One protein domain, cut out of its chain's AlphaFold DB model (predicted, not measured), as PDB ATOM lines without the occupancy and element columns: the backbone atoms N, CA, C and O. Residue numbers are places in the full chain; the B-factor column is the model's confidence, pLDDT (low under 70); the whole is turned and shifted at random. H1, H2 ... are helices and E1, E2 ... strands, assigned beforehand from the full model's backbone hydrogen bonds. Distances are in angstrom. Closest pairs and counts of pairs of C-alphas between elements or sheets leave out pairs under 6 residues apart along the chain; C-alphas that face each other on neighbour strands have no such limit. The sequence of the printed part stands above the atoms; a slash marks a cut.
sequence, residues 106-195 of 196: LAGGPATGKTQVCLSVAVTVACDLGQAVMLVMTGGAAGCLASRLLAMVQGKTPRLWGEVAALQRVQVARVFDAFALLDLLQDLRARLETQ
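What this domain is: This is residues 106 to 195 of the 196 residues of the protein "RAD51 paralog D" of Petromyzon marinus (UniProt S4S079). What shape? A short parallel sheet, E1 with E2, has crossed helices H1, H2 and H3 clustered on one side, H4 off the other. How large? It is mostly helix, 90 printed residues, only just compact, close to loose, radius of gyration of the C-alphas 14.1 A, spans 40 by 38 by 22 A.

Where its parts are: Which strands? E1 is residues 133 to 137, E2 170 to 174. Which helices? H1 is residues 114 to 128, from C-alpha (13.793, -35.298, -28.817); H2 141 to 156, H3 160 to 169, and H4 178 to 193, to C-alpha (27.953, -9.201, -25.533).

How they stand to each other: Do strands pair? E1 and E2 have N 135 and O 171 within hydrogen-bond range, at 2.8 A. What touches? H1 touches H3, closest C-alphas Ala 126 and Ala 166, 5.1 A; H4 touches no helix. In H2 9 of 12 O i to N i+4 pairs are within range.

The domain as a whole: Any cut? The printed part has none. Low pLDDT? Residues 140 to 143, 158 to 161 and 195 are under 70.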
ATOM      1  N   LEU A 106      20.588 -33.844 -31.108       94.62
ATOM      2  CA  LEU A 106      19.683 -34.964 -30.840       94.62
ATOM      3  C   LEU A 106      18.879 -35.294 -32.102       94.62
ATOM      4  O   LEU A 106      17.892 -34.624 -32.409       94.62
ATOM      5  N   ALA A 107      19.268 -36.355 -32.808       95.50
ATOM      6  CA  ALA A 107      18.633 -36.797 -34.050       95.50
ATOM      7  C   ALA A 107      17.736 -38.038 -33.859       95.50
ATOM      8  O   ALA A 107      17.897 -38.824 -32.927       95.50
ATOM      9  N   GLY A 108      16.748 -38.216 -34.741       95.31
ATOM     10  CA  GLY A 108      15.859 -39.386 -34.746       95.31
ATOM     11  C   GLY A 108      14.486 -39.111 -35.363       95.31
ATOM     12  O   GLY A 108      14.116 -37.956 -35.582       95.31
ATOM     13  N   GLY A 109      13.695 -40.161 -35.598       95.06
ATOM     14  CA  GLY A 109      12.360 -40.061 -36.209       95.06
ATOM     15  C   GLY A 109      11.337 -39.252 -35.388       95.06
ATOM     16  O   GLY A 109      11.581 -38.930 -34.224       95.06
ATOM     17  N   PRO A 110      10.179 -38.869 -35.951       90.62
ATOM     18  CA  PRO A 110       9.121 -38.194 -35.195       90.62
ATOM     19  C   PRO A 110       8.716 -38.977 -33.936       90.62
ATOM     20  O   PRO A 110       8.799 -40.199 -33.906       90.62
ATOM     21  N   ALA A 111       8.291 -38.267 -32.887       88.50
ATOM     22  CA  ALA A 111       7.835 -38.855 -31.621       88.50
ATOM     23  C   ALA A 111       8.859 -39.715 -30.835       88.50
ATOM     24  O   ALA A 111       8.491 -40.328 -29.841       88.50
ATOM     25  N   THR A 112      10.156 -39.680 -31.164       94.06
ATOM     26  CA  THR A 112      11.216 -40.379 -30.395       94.06
ATOM     27  C   THR A 112      11.662 -39.668 -29.108       94.06
ATOM     28  O   THR A 112      12.666 -40.035 -28.512       94.06
ATOM     29  N   GLY A 113      10.961 -38.614 -28.681       92.06
ATOM     30  CA  GLY A 113      11.257 -37.919 -27.421       92.06
ATOM     31  C   GLY A 113      12.265 -36.765 -27.491       92.06
ATOM     32  O   GLY A 113      12.447 -36.103 -26.478       92.06
ATOM     33  N   LYS A 114      12.842 -36.430 -28.656       94.19
ATOM     34  CA  LYS A 114      13.793 -35.298 -28.817       94.19
ATOM     35  C   LYS A 114      13.325 -34.004 -28.142       94.19
ATOM     36  O   LYS A 114      14.003 -33.465 -27.278       94.19
ATOM     37  N   THR A 115      12.117 -33.548 -28.478       92.38
ATOM     38  CA  THR A 115      11.538 -32.337 -27.881       92.38
ATOM     39  C   THR A 115      11.361 -32.477 -26.370       92.38
ATOM     40  O   THR A 115      11.580 -31.515 -25.651       92.38
ATOM     41  N   GLN A 116      11.006 -33.663 -25.866       92.88
ATOM     42  CA  GLN A 116      10.866 -33.886 -24.423       92.88
ATOM     43  C   GLN A 116      12.215 -33.792 -23.703       92.88
ATOM     44  O   GLN A 116      12.261 -33.218 -22.619       92.88
ATOM     45  N   VAL A 117      13.299 -34.279 -24.313       95.25
ATOM     46  CA  VAL A 117      14.658 -34.117 -23.774       95.25
ATOM     47  C   VAL A 117      15.033 -32.636 -23.713       95.25
ATOM     48  O   VAL A 117      15.428 -32.170 -22.650       95.25
ATOM     49  N   CYS A 118      14.811 -31.861 -24.783       94.88
ATOM     50  CA  CYS A 118      15.092 -30.418 -24.776       94.88
ATOM     51  C   CYS A 118      14.323 -29.671 -23.672       94.88
ATOM     52  O   CYS A 118      14.883 -28.808 -22.998       94.88
ATOM     53  N   LEU A 119      13.045 -30.009 -23.459       94.44
ATOM     54  CA  LEU A 119      12.245 -29.409 -22.386       94.44
ATOM     55  C   LEU A 119      12.734 -29.837 -20.998       94.44
ATOM     56  O   LEU A 119      12.795 -29.001 -20.103       94.44
ATOM     57  N   SER A 120      13.116 -31.105 -20.828       95.38
ATOM     58  CA  SER A 120      13.685 -31.617 -19.578       95.38
ATOM     59  C   SER A 120      14.973 -30.887 -19.206       95.38
ATOM     60  O   SER A 120      15.106 -30.433 -18.071       95.38
ATOM     61  N   VAL A 121      15.884 -30.700 -20.169       96.56
ATOM     62  CA  VAL A 121      17.122 -29.926 -19.988       96.56
ATOM     63  C   VAL A 121      16.781 -28.490 -19.586       96.56
ATOM     64  O   VAL A 121      17.268 -28.007 -18.570       96.56
ATOM     65  N   ALA A 122      15.887 -27.822 -20.323       95.69
ATOM     66  CA  ALA A 122      15.523 -26.432 -20.047       95.69
ATOM     67  C   ALA A 122      14.926 -26.237 -18.646       95.69
ATOM     68  O   ALA A 122      15.329 -25.331 -17.919       95.69
ATOM     69  N   VAL A 123      13.999 -27.109 -18.245       95.00
ATOM     70  CA  VAL A 123      13.395 -27.073 -16.907       95.00
ATOM     71  C   VAL A 123      14.433 -27.381 -15.834       95.00
ATOM     72  O   VAL A 123      14.452 -26.719 -14.802       95.00
ATOM     73  N   THR A 124      15.321 -28.343 -16.079       95.06
ATOM     74  CA  THR A 124      16.402 -28.707 -15.156       95.06
ATOM     75  C   THR A 124      17.356 -27.544 -14.920       95.06
ATOM     76  O   THR A 124      17.602 -27.181 -13.775       95.06
ATOM     77  N   VAL A 125      17.822 -26.897 -15.984       95.38
ATOM     78  CA  VAL A 125      18.708 -25.732 -15.899       95.38
ATOM     79  C   VAL A 125      18.010 -24.552 -15.203       95.38
ATOM     80  O   VAL A 125      18.604 -23.896 -14.346       95.38
ATOM     81  N   ALA A 126      16.732 -24.306 -15.499       94.62
ATOM     82  CA  ALA A 126      15.978 -23.206 -14.897       94.62
ATOM     83  C   ALA A 126      15.625 -23.423 -13.412       94.62
ATOM     84  O   ALA A 126      15.606 -22.457 -12.639       94.62
ATOM     85  N   CYS A 127      15.322 -24.664 -13.016       92.44
ATOM     86  CA  CYS A 127      14.932 -25.015 -11.648       92.44
ATOM     87  C   CYS A 127      16.145 -25.258 -10.749       92.44
ATOM     88  O   CYS A 127      16.225 -24.668  -9.675       92.44
ATOM     89  N   ASP A 128      17.075 -26.104 -11.193       91.25
ATOM     90  CA  ASP A 128      18.131 -26.648 -10.335       91.25
ATOM     91  C   ASP A 128      19.360 -25.731 -10.332       91.25
ATOM     92  O   ASP A 128      19.964 -25.509  -9.285       91.25
ATOM     93  N   LEU A 129      19.705 -25.152 -11.490       92.50
ATOM     94  CA  LEU A 129      20.853 -24.242 -11.629       92.50
ATOM     95  C   LEU A 129      20.464 -22.759 -11.531       92.50
ATOM     96  O   LEU A 129      21.332 -21.889 -11.450       92.50
ATOM     97  N   GLY A 130      19.165 -22.453 -11.580       92.50
ATOM     98  CA  GLY A 130      18.661 -21.080 -11.543       92.50
ATOM     99  C   GLY A 130      19.100 -20.219 -12.732       92.50
ATOM    100  O   GLY A 130      19.104 -18.994 -12.612       92.50
ATOM    101  N   GLN A 131      19.458 -20.835 -13.864       93.38
ATOM    102  CA  GLN A 131      19.972 -20.144 -15.052       93.38
ATOM    103  C   GLN A 131      18.870 -19.851 -16.077       93.38
ATOM    104  O   GLN A 131      17.845 -20.533 -16.127       93.38
ATOM    105  N   ALA A 132      19.085 -18.824 -16.902       93.75
ATOM    106  CA  ALA A 132      18.185 -18.479 -17.999       93.75
ATOM    107  C   ALA A 132      18.354 -19.438 -19.188       93.75
ATOM    108  O   ALA A 132      19.469 -19.819 -19.535       93.75
ATOM    109  N   VAL A 133      17.246 -19.798 -19.839       95.25
ATOM    110  CA  VAL A 133      17.231 -20.705 -20.995       95.25
ATOM    111  C   VAL A 133      16.372 -20.114 -22.104       95.25
ATOM    112  O   VAL A 133      15.244 -19.695 -21.855       95.25
ATOM    113  N   MET A 134      16.873 -20.121 -23.342       94.81
ATOM    114  CA  MET A 134      16.084 -19.780 -24.527       94.81
ATOM    115  C   MET A 134      15.728 -21.042 -25.316       94.81
ATOM    116  O   MET A 134      16.596 -21.747 -25.819       94.81
ATOM    117  N   LEU A 135      14.431 -21.295 -25.463       93.94
ATOM    118  CA  LEU A 135      13.876 -22.334 -26.321       93.94
ATOM    119  C   LEU A 135      13.457 -21.725 -27.657       93.94
ATOM    120  O   LEU A 135      12.543 -20.902 -27.709       93.94
ATOM    121  N   VAL A 136      14.092 -22.163 -28.742       93.50
ATOM    122  CA  VAL A 136      13.741 -21.742 -30.102       93.50
ATOM    123  C   VAL A 136      12.972 -22.857 -30.799       93.50
ATOM    124  O   VAL A 136      13.455 -23.977 -30.933       93.50
ATOM    125  N   MET A 137      11.755 -22.551 -31.240       89.88
ATOM    126  CA  MET A 137      10.826 -23.515 -31.821       89.88
ATOM    127  C   MET A 137      10.589 -23.210 -33.298       89.88
ATOM    128  O   MET A 137      10.070 -22.146 -33.630       89.88
ATOM    129  N   THR A 138      10.902 -24.176 -34.163       86.69
ATOM    130  CA  THR A 138      10.738 -24.085 -35.628       86.69
ATOM    131  C   THR A 138       9.517 -24.848 -36.170       86.69
ATOM    132  O   THR A 138       9.240 -24.806 -37.363       86.69
ATOM    133  N   GLY A 139       8.769 -25.559 -35.314       75.81
ATOM    134  CA  GLY A 139       7.659 -26.442 -35.708       75.81
ATOM    135  C   GLY A 139       6.333 -26.195 -34.974       75.81
ATOM    136  O   GLY A 139       6.259 -25.481 -33.974       75.81
ATOM    137  N   GLY A 140       5.260 -26.831 -35.464       63.66
ATOM    138  CA  GLY A 140       3.861 -26.576 -35.080       63.66
ATOM    139  C   GLY A 140       3.393 -27.061 -33.697       63.66
ATOM    140  O   GLY A 140       2.260 -26.782 -33.317       63.66
ATOM    141  N   ALA A 141       4.230 -27.729 -32.897       61.50
ATOM    142  CA  ALA A 141       3.843 -28.274 -31.583       61.50
ATOM    143  C   ALA A 141       3.744 -27.221 -30.450       61.50
ATOM    144  O   ALA A 141       3.778 -27.557 -29.268       61.50
ATOM    145  N   ALA A 142       3.630 -25.935 -30.791       61.31
ATOM    146  CA  ALA A 142       3.671 -24.833 -29.832       61.31
ATOM    147  C   ALA A 142       2.437 -24.747 -28.916       61.31
ATOM    148  O   ALA A 142       2.547 -24.223 -27.811       61.31
ATOM    149  N   GLY A 143       1.280 -25.272 -29.343       65.56
ATOM    150  CA  GLY A 143       0.022 -25.154 -28.590       65.56
ATOM    151  C   GLY A 143       0.055 -25.814 -27.206       65.56
ATOM    152  O   GLY A 143      -0.592 -25.332 -26.284       65.56
ATOM    153  N   CYS A 144       0.865 -26.864 -27.037       74.25
ATOM    154  CA  CYS A 144       0.973 -27.619 -25.783       74.25
ATOM    155  C   CYS A 144       2.293 -27.375 -25.034       74.25
ATOM    156  O   CYS A 144       2.569 -28.040 -24.039       74.25
ATOM    157  N   LEU A 145       3.138 -26.452 -25.509       86.19
ATOM    158  CA  LEU A 145       4.452 -26.211 -24.912       86.19
ATOM    159  C   LEU A 145       4.322 -25.646 -23.493       86.19
ATOM    160  O   LEU A 145       4.957 -26.151 -22.574       86.19
ATOM    161  N   ALA A 146       3.484 -24.621 -23.320       87.00
ATOM    162  CA  ALA A 146       3.318 -23.938 -22.041       87.00
ATOM    163  C   ALA A 146       2.761 -24.878 -20.963       87.00
ATOM    164  O   ALA A 146       3.313 -24.957 -19.868       87.00
ATOM    165  N   SER A 147       1.719 -25.648 -21.293       89.44
ATOM    166  CA  SER A 147       1.147 -26.641 -20.380       89.44
ATOM    167  C   SER A 147       2.142 -27.751 -20.054       89.44
ATOM    168  O   SER A 147       2.239 -28.169 -18.901       89.44
ATOM    169  N   ARG A 148       2.935 -28.201 -21.036       91.56
ATOM    170  CA  ARG A 148       3.958 -29.219 -20.795       91.56
ATOM    171  C   ARG A 148       5.102 -28.708 -19.922       91.56
ATOM    172  O   ARG A 148       5.515 -29.440 -19.027       91.56
ATOM    173  N   LEU A 149       5.595 -27.494 -20.174       91.56
ATOM    174  CA  LEU A 149       6.617 -26.839 -19.355       91.56
ATOM    175  C   LEU A 149       6.131 -26.676 -17.917       91.56
ATOM    176  O   LEU A 149       6.824 -27.110 -17.006       91.56
ATOM    177  N   LEU A 150       4.919 -26.146 -17.719       91.06
ATOM    178  CA  LEU A 150       4.320 -26.014 -16.390       91.06
ATOM    179  C   LEU A 150       4.238 -27.370 -15.674       91.06
ATOM    180  O   LEU A 150       4.690 -27.485 -14.541       91.06
ATOM    181  N   ALA A 151       3.754 -28.415 -16.353       91.94
ATOM    182  CA  ALA A 151       3.673 -29.756 -15.775       91.94
ATOM    183  C   ALA A 151       5.053 -30.340 -15.411       91.94
ATOM    184  O   ALA A 151       5.185 -31.033 -14.405       91.94
ATOM    185  N   MET A 152       6.090 -30.085 -16.219       93.12
ATOM    186  CA  MET A 152       7.463 -30.501 -15.899       93.12
ATOM    187  C   MET A 152       8.026 -29.743 -14.693       93.12
ATOM    188  O   MET A 152       8.639 -30.363 -13.828       93.12
ATOM    189  N   VAL A 153       7.805 -28.426 -14.626       92.12
ATOM    190  CA  VAL A 153       8.241 -27.583 -13.504       92.12
ATOM    191  C   VAL A 153       7.563 -28.035 -12.210       92.12
ATOM    192  O   VAL A 153       8.251 -28.312 -11.237       92.12
ATOM    193  N   GLN A 154       6.243 -28.232 -12.219       90.12
ATOM    194  CA  GLN A 154       5.484 -28.727 -11.061       90.12
ATOM    195  C   GLN A 154       5.952 -30.106 -10.581       90.12
ATOM    196  O   GLN A 154       5.975 -30.374  -9.382       90.12
ATOM    197  N   GLY A 155       6.362 -30.978 -11.509       87.44
ATOM    198  CA  GLY A 155       6.937 -32.279 -11.172       87.44
ATOM    199  C   GLY A 155       8.302 -32.193 -10.479       87.44
ATOM    200  O   GLY A 155       8.655 -33.110  -9.740       87.44
ATOM    201  N   LYS A 156       9.065 -31.112 -10.697       83.56
ATOM    202  CA  LYS A 156      10.377 -30.885 -10.071       83.56
ATOM    203  C   LYS A 156      10.301 -30.071  -8.783       83.56
ATOM    204  O   LYS A 156      10.980 -30.400  -7.813       83.56
ATOM    205  N   THR A 157       9.498 -29.014  -8.758       75.94
ATOM    206  CA  THR A 157       9.420 -28.062  -7.647       75.94
ATOM    207  C   THR A 157       8.005 -28.045  -7.066       75.94
ATOM    208  O   THR A 157       7.141 -27.354  -7.592       75.94
ATOM    209  N   PRO A 158       7.748 -28.709  -5.922       63.47
ATOM    210  CA  PRO A 158       6.416 -28.742  -5.303       63.47
ATOM    211  C   PRO A 158       6.008 -27.417  -4.618       63.47
ATOM    212  O   PRO A 158       5.036 -27.378  -3.867       63.47
ATOM    213  N   ARG A 159       6.767 -26.326  -4.809       67.88
ATOM    214  CA  ARG A 159       6.521 -25.010  -4.193       67.88
ATOM    215  C   ARG A 159       6.178 -23.976  -5.268       67.88
ATOM    216  O   ARG A 159       7.042 -23.630  -6.069       67.88
ATOM    217  N   LEU A 160       4.996 -23.366  -5.151       63.81
ATOM    218  CA  LEU A 160       4.453 -22.340  -6.063       63.81
ATOM    219  C   LEU A 160       5.433 -21.199  -6.410       63.81
ATOM    220  O   LEU A 160       5.517 -20.770  -7.556       63.81
ATOM    221  N   TRP A 161       6.209 -20.709  -5.439       62.25
ATOM    222  CA  TRP A 161       7.165 -19.610  -5.656       62.25
ATOM    223  C   TRP A 161       8.371 -20.029  -6.509       62.25
ATOM    224  O   TRP A 161       8.919 -19.218  -7.254       62.25
ATOM    225  N   GLY A 162       8.766 -21.303  -6.426       73.56
ATOM    226  CA  GLY A 162       9.814 -21.870  -7.272       73.56
ATOM    227  C   GLY A 162       9.352 -22.047  -8.717       73.56
ATOM    228  O   GLY A 162      10.150 -21.855  -9.630       73.56
ATOM    229  N   GLU A 163       8.063 -22.339  -8.928       79.56
ATOM    230  CA  GLU A 163       7.477 -22.507 -10.261       79.56
ATOM    231  C   GLU A 163       7.542 -21.212 -11.076       79.56
ATOM    232  O   GLU A 163       8.040 -21.204 -12.203       79.56
ATOM    233  N   VAL A 164       7.087 -20.099 -10.490       84.19
ATOM    234  CA  VAL A 164       7.068 -18.793 -11.167       84.19
ATOM    235  C   VAL A 164       8.487 -18.331 -11.491       84.19
ATOM    236  O   VAL A 164       8.751 -17.909 -12.616       84.19
ATOM    237  N   ALA A 165       9.413 -18.460 -10.537       87.38
ATOM    238  CA  ALA A 165      10.806 -18.081 -10.745       87.38
ATOM    239  C   ALA A 165      11.476 -18.923 -11.844       87.38
ATOM    240  O   ALA A 165      12.214 -18.381 -12.664       87.38
ATOM    241  N   ALA A 166      11.209 -20.232 -11.895       88.69
ATOM    242  CA  ALA A 166      11.735 -21.100 -12.945       88.69
ATOM    243  C   ALA A 166      11.159 -20.744 -14.322       88.69
ATOM    244  O   ALA A 166      11.908 -20.617 -15.287       88.69
ATOM    245  N   LEU A 167       9.846 -20.518 -14.420       90.06
ATOM    246  CA  LEU A 167       9.203 -20.151 -15.684       90.06
ATOM    247  C   LEU A 167       9.664 -18.786 -16.208       90.06
ATOM    248  O   LEU A 167       9.842 -18.637 -17.411       90.06
ATOM    249  N   GLN A 168       9.929 -17.814 -15.329       91.94
ATOM    250  CA  GLN A 168      10.489 -16.512 -15.719       91.94
ATOM    251  C   GLN A 168      11.880 -16.616 -16.361       91.94
ATOM    252  O   GLN A 168      12.257 -15.751 -17.151       91.94
ATOM    253  N   ARG A 169      12.642 -17.670 -16.045       93.69
ATOM    254  CA  ARG A 169      13.962 -17.929 -16.635       93.69
ATOM    255  C   ARG A 169      13.891 -18.600 -18.005       93.69
ATOM    256  O   ARG A 169      14.883 -18.575 -18.729       93.69
ATOM    257  N   VAL A 170      12.752 -19.191 -18.372       93.94
ATOM    258  CA  VAL A 170      12.573 -19.881 -19.655       93.94
ATOM    259  C   VAL A 170      11.931 -18.934 -20.665       93.94
ATOM    260  O   VAL A 170      10.733 -18.664 -20.627       93.94
ATOM    261  N   GLN A 171      12.727 -18.453 -21.615       92.88
ATOM    262  CA  GLN A 171      12.250 -17.662 -22.746       92.88
ATOM    263  C   GLN A 171      11.923 -18.578 -23.921       92.88
ATOM    264  O   GLN A 171      12.689 -19.480 -24.249       92.88
ATOM    265  N   VAL A 172      10.801 -18.329 -24.593       91.94
ATOM    266  CA  VAL A 172      10.381 -19.105 -25.764       91.94
ATOM    267  C   VAL A 172      10.293 -18.185 -26.973       91.94
ATOM    268  O   VAL A 172       9.532 -17.221 -26.968       91.94
ATOM    269  N   ALA A 173      11.027 -18.522 -28.031       91.81
ATOM    270  CA  ALA A 173      10.950 -17.868 -29.327       91.81
ATOM    271  C   ALA A 173      10.379 -18.839 -30.365       91.81
ATOM    272  O   ALA A 173      10.814 -19.985 -30.477       91.81
ATOM    273  N   ARG A 174       9.393 -18.384 -31.137       90.94
ATOM    274  CA  ARG A 174       8.831 -19.141 -32.261       90.94
ATOM    275  C   ARG A 174       9.323 -18.532 -33.556       90.94
ATOM    276  O   ARG A 174       9.218 -17.325 -33.740       90.94
ATOM    277  N   VAL A 175       9.827 -19.381 -34.437       92.25
ATOM    278  CA  VAL A 175      10.438 -18.975 -35.695       92.25
ATOM    279  C   VAL A 175       9.827 -19.801 -36.821       92.25
ATOM    280  O   VAL A 175       9.673 -21.012 -36.683       92.25
ATOM    281  N   PHE A 176       9.450 -19.148 -37.918       89.56
ATOM    282  CA  PHE A 176       8.722 -19.783 -39.024       89.56
ATOM    283  C   PHE A 176       9.559 -19.932 -40.298       89.56
ATOM    284  O   PHE A 176       9.151 -20.636 -41.218       89.56
ATOM    285  N   ASP A 177      10.737 -19.313 -40.339       89.44
ATOM    286  CA  ASP A 177      11.650 -19.354 -41.473       89.44
ATOM    287  C   ASP A 177      13.112 -19.233 -41.016       89.44
ATOM    288  O   ASP A 177      13.419 -18.859 -39.881       89.44
ATOM    289  N   ALA A 178      14.036 -19.583 -41.909       89.62
ATOM    290  CA  ALA A 178      15.459 -19.591 -41.593       89.62
ATOM    291  C   ALA A 178      16.035 -18.184 -41.346       89.62
ATOM    292  O   ALA A 178      16.999 -18.054 -40.595       89.62
ATOM    293  N   PHE A 179      15.465 -17.133 -41.942       88.12
ATOM    294  CA  PHE A 179      15.968 -15.765 -41.792       88.12
ATOM    295  C   PHE A 179      15.641 -15.218 -40.406       88.12
ATOM    296  O   PHE A 179      16.539 -14.756 -39.708       88.12
ATOM    297  N   ALA A 180      14.405 -15.405 -39.949       89.12
ATOM    298  CA  ALA A 180      13.993 -15.051 -38.599       89.12
ATOM    299  C   ALA A 180      14.808 -15.798 -37.521       89.12
ATOM    300  O   ALA A 180      15.071 -15.241 -36.454       89.12
ATOM    301  N   LEU A 181      15.270 -17.028 -37.794       91.62
ATOM    302  CA  LEU A 181      16.181 -17.748 -36.889       91.62
ATOM    303  C   LEU A 181      17.537 -17.045 -36.801       91.62
ATOM    304  O   LEU A 181      18.074 -16.853 -35.712       91.62
ATOM    305  N   LEU A 182      18.098 -16.670 -37.951       89.00
ATOM    306  CA  LEU A 182      19.392 -15.997 -38.024       89.00
ATOM    307  C   LEU A 182      19.358 -14.613 -37.373       89.00
ATOM    308  O   LEU A 182      20.339 -14.238 -36.728       89.00
ATOM    309  N   ASP A 183      18.260 -13.874 -37.524       88.12
ATOM    310  CA  ASP A 183      18.069 -12.572 -36.885       88.12
ATOM    311  C   ASP A 183      17.962 -12.724 -35.361       88.12
ATOM    312  O   ASP A 183      18.700 -12.072 -34.623       88.12
ATOM    313  N   LEU A 184      17.164 -13.687 -34.878       92.44
ATOM    314  CA  LEU A 184      17.060 -13.996 -33.447       92.44
ATOM    315  C   LEU A 184      18.425 -14.330 -32.824       92.44
ATOM    316  O   LEU A 184      18.747 -13.852 -31.735       92.44
ATOM    317  N   LEU A 185      19.232 -15.155 -33.499       91.56
ATOM    318  CA  LEU A 185      20.566 -15.532 -33.024       91.56
ATOM    319  C   LEU A 185      21.539 -14.340 -33.019       91.56
ATOM    320  O   LEU A 185      22.384 -14.245 -32.127       91.56
ATOM    321  N   GLN A 186      21.419 -13.415 -33.976       87.94
ATOM    322  CA  GLN A 186      22.198 -12.171 -33.985       87.94
ATOM    323  C   GLN A 186      21.822 -11.267 -32.806       87.94
ATOM    324  O   GLN A 186      22.715 -10.777 -32.112       87.94
ATOM    325  N   ASP A 187      20.528 -11.108 -32.528       90.12
ATOM    326  CA  ASP A 187      20.035 -10.316 -31.399       90.12
ATOM    327  C   ASP A 187      20.401 -10.937 -30.048       90.12
ATOM    328  O   ASP A 187      20.686 -10.232 -29.079       90.12
ATOM    329  N   LEU A 188      20.375 -12.270 -29.951       91.12
ATOM    330  CA  LEU A 188      20.820 -12.986 -28.757       91.12
ATOM    331  C   LEU A 188      22.309 -12.745 -28.506       91.12
ATOM    332  O   LEU A 188      22.694 -12.407 -27.390       91.12
ATOM    333  N   ARG A 189      23.134 -12.843 -29.551       88.00
ATOM    334  CA  ARG A 189      24.561 -12.543 -29.445       88.00
ATOM    335  C   ARG A 189      24.810 -11.112 -28.967       88.00
ATOM    336  O   ARG A 189      25.606 -10.927 -28.056       88.00
ATOM    337  N   ALA A 190      24.122 -10.126 -29.543       84.44
ATOM    338  CA  ALA A 190      24.276  -8.728 -29.142       84.44
ATOM    339  C   ALA A 190      23.925  -8.511 -27.660       84.44
ATOM    340  O   ALA A 190      24.629  -7.790 -26.960       84.44
ATOM    341  N   ARG A 191      22.875  -9.177 -27.160       87.62
ATOM    342  CA  ARG A 191      22.485  -9.118 -25.743       87.62
ATOM    343  C   ARG A 191      23.528  -9.744 -24.819       87.62
ATOM    344  O   ARG A 191      23.854  -9.146 -23.797       87.62
ATOM    345  N   LEU A 192      24.074 -10.902 -25.184       85.00
ATOM    346  CA  LEU A 192      25.116 -11.561 -24.391       85.00
ATOM    347  C   LEU A 192      26.414 -10.741 -24.356       85.00
ATOM    348  O   LEU A 192      27.032 -10.635 -23.305       85.00
ATOM    349  N   GLU A 193      26.784 -10.093 -25.466       79.94
ATOM    350  CA  GLU A 193      27.953  -9.201 -25.533       79.94
ATOM    351  C   GLU A 193      27.795  -7.942 -24.655       79.94
ATOM    352  O   GLU A 193      28.793  -7.378 -24.231       79.94
ATOM    353  N   THR A 194      26.565  -7.498 -24.354       73.81
ATOM    354  CA  THR A 194      26.317  -6.356 -23.444       73.81
ATOM    355  C   THR A 194      26.273  -6.718 -21.958       73.81
ATOM    356  O   THR A 194      26.229  -5.818 -21.121       73.81
ATOM    357  N   GLN A 195      26.216  -8.010 -21.627       57.25
ATOM    358  CA  GLN A 195      26.120  -8.508 -20.248       57.25
ATOM    359  C   GLN A 195      27.459  -9.008 -19.682       57.25
ATOM    360  O   GLN A 195      27.517  -9.304 -18.489       57.25
TER     361      GLN A 195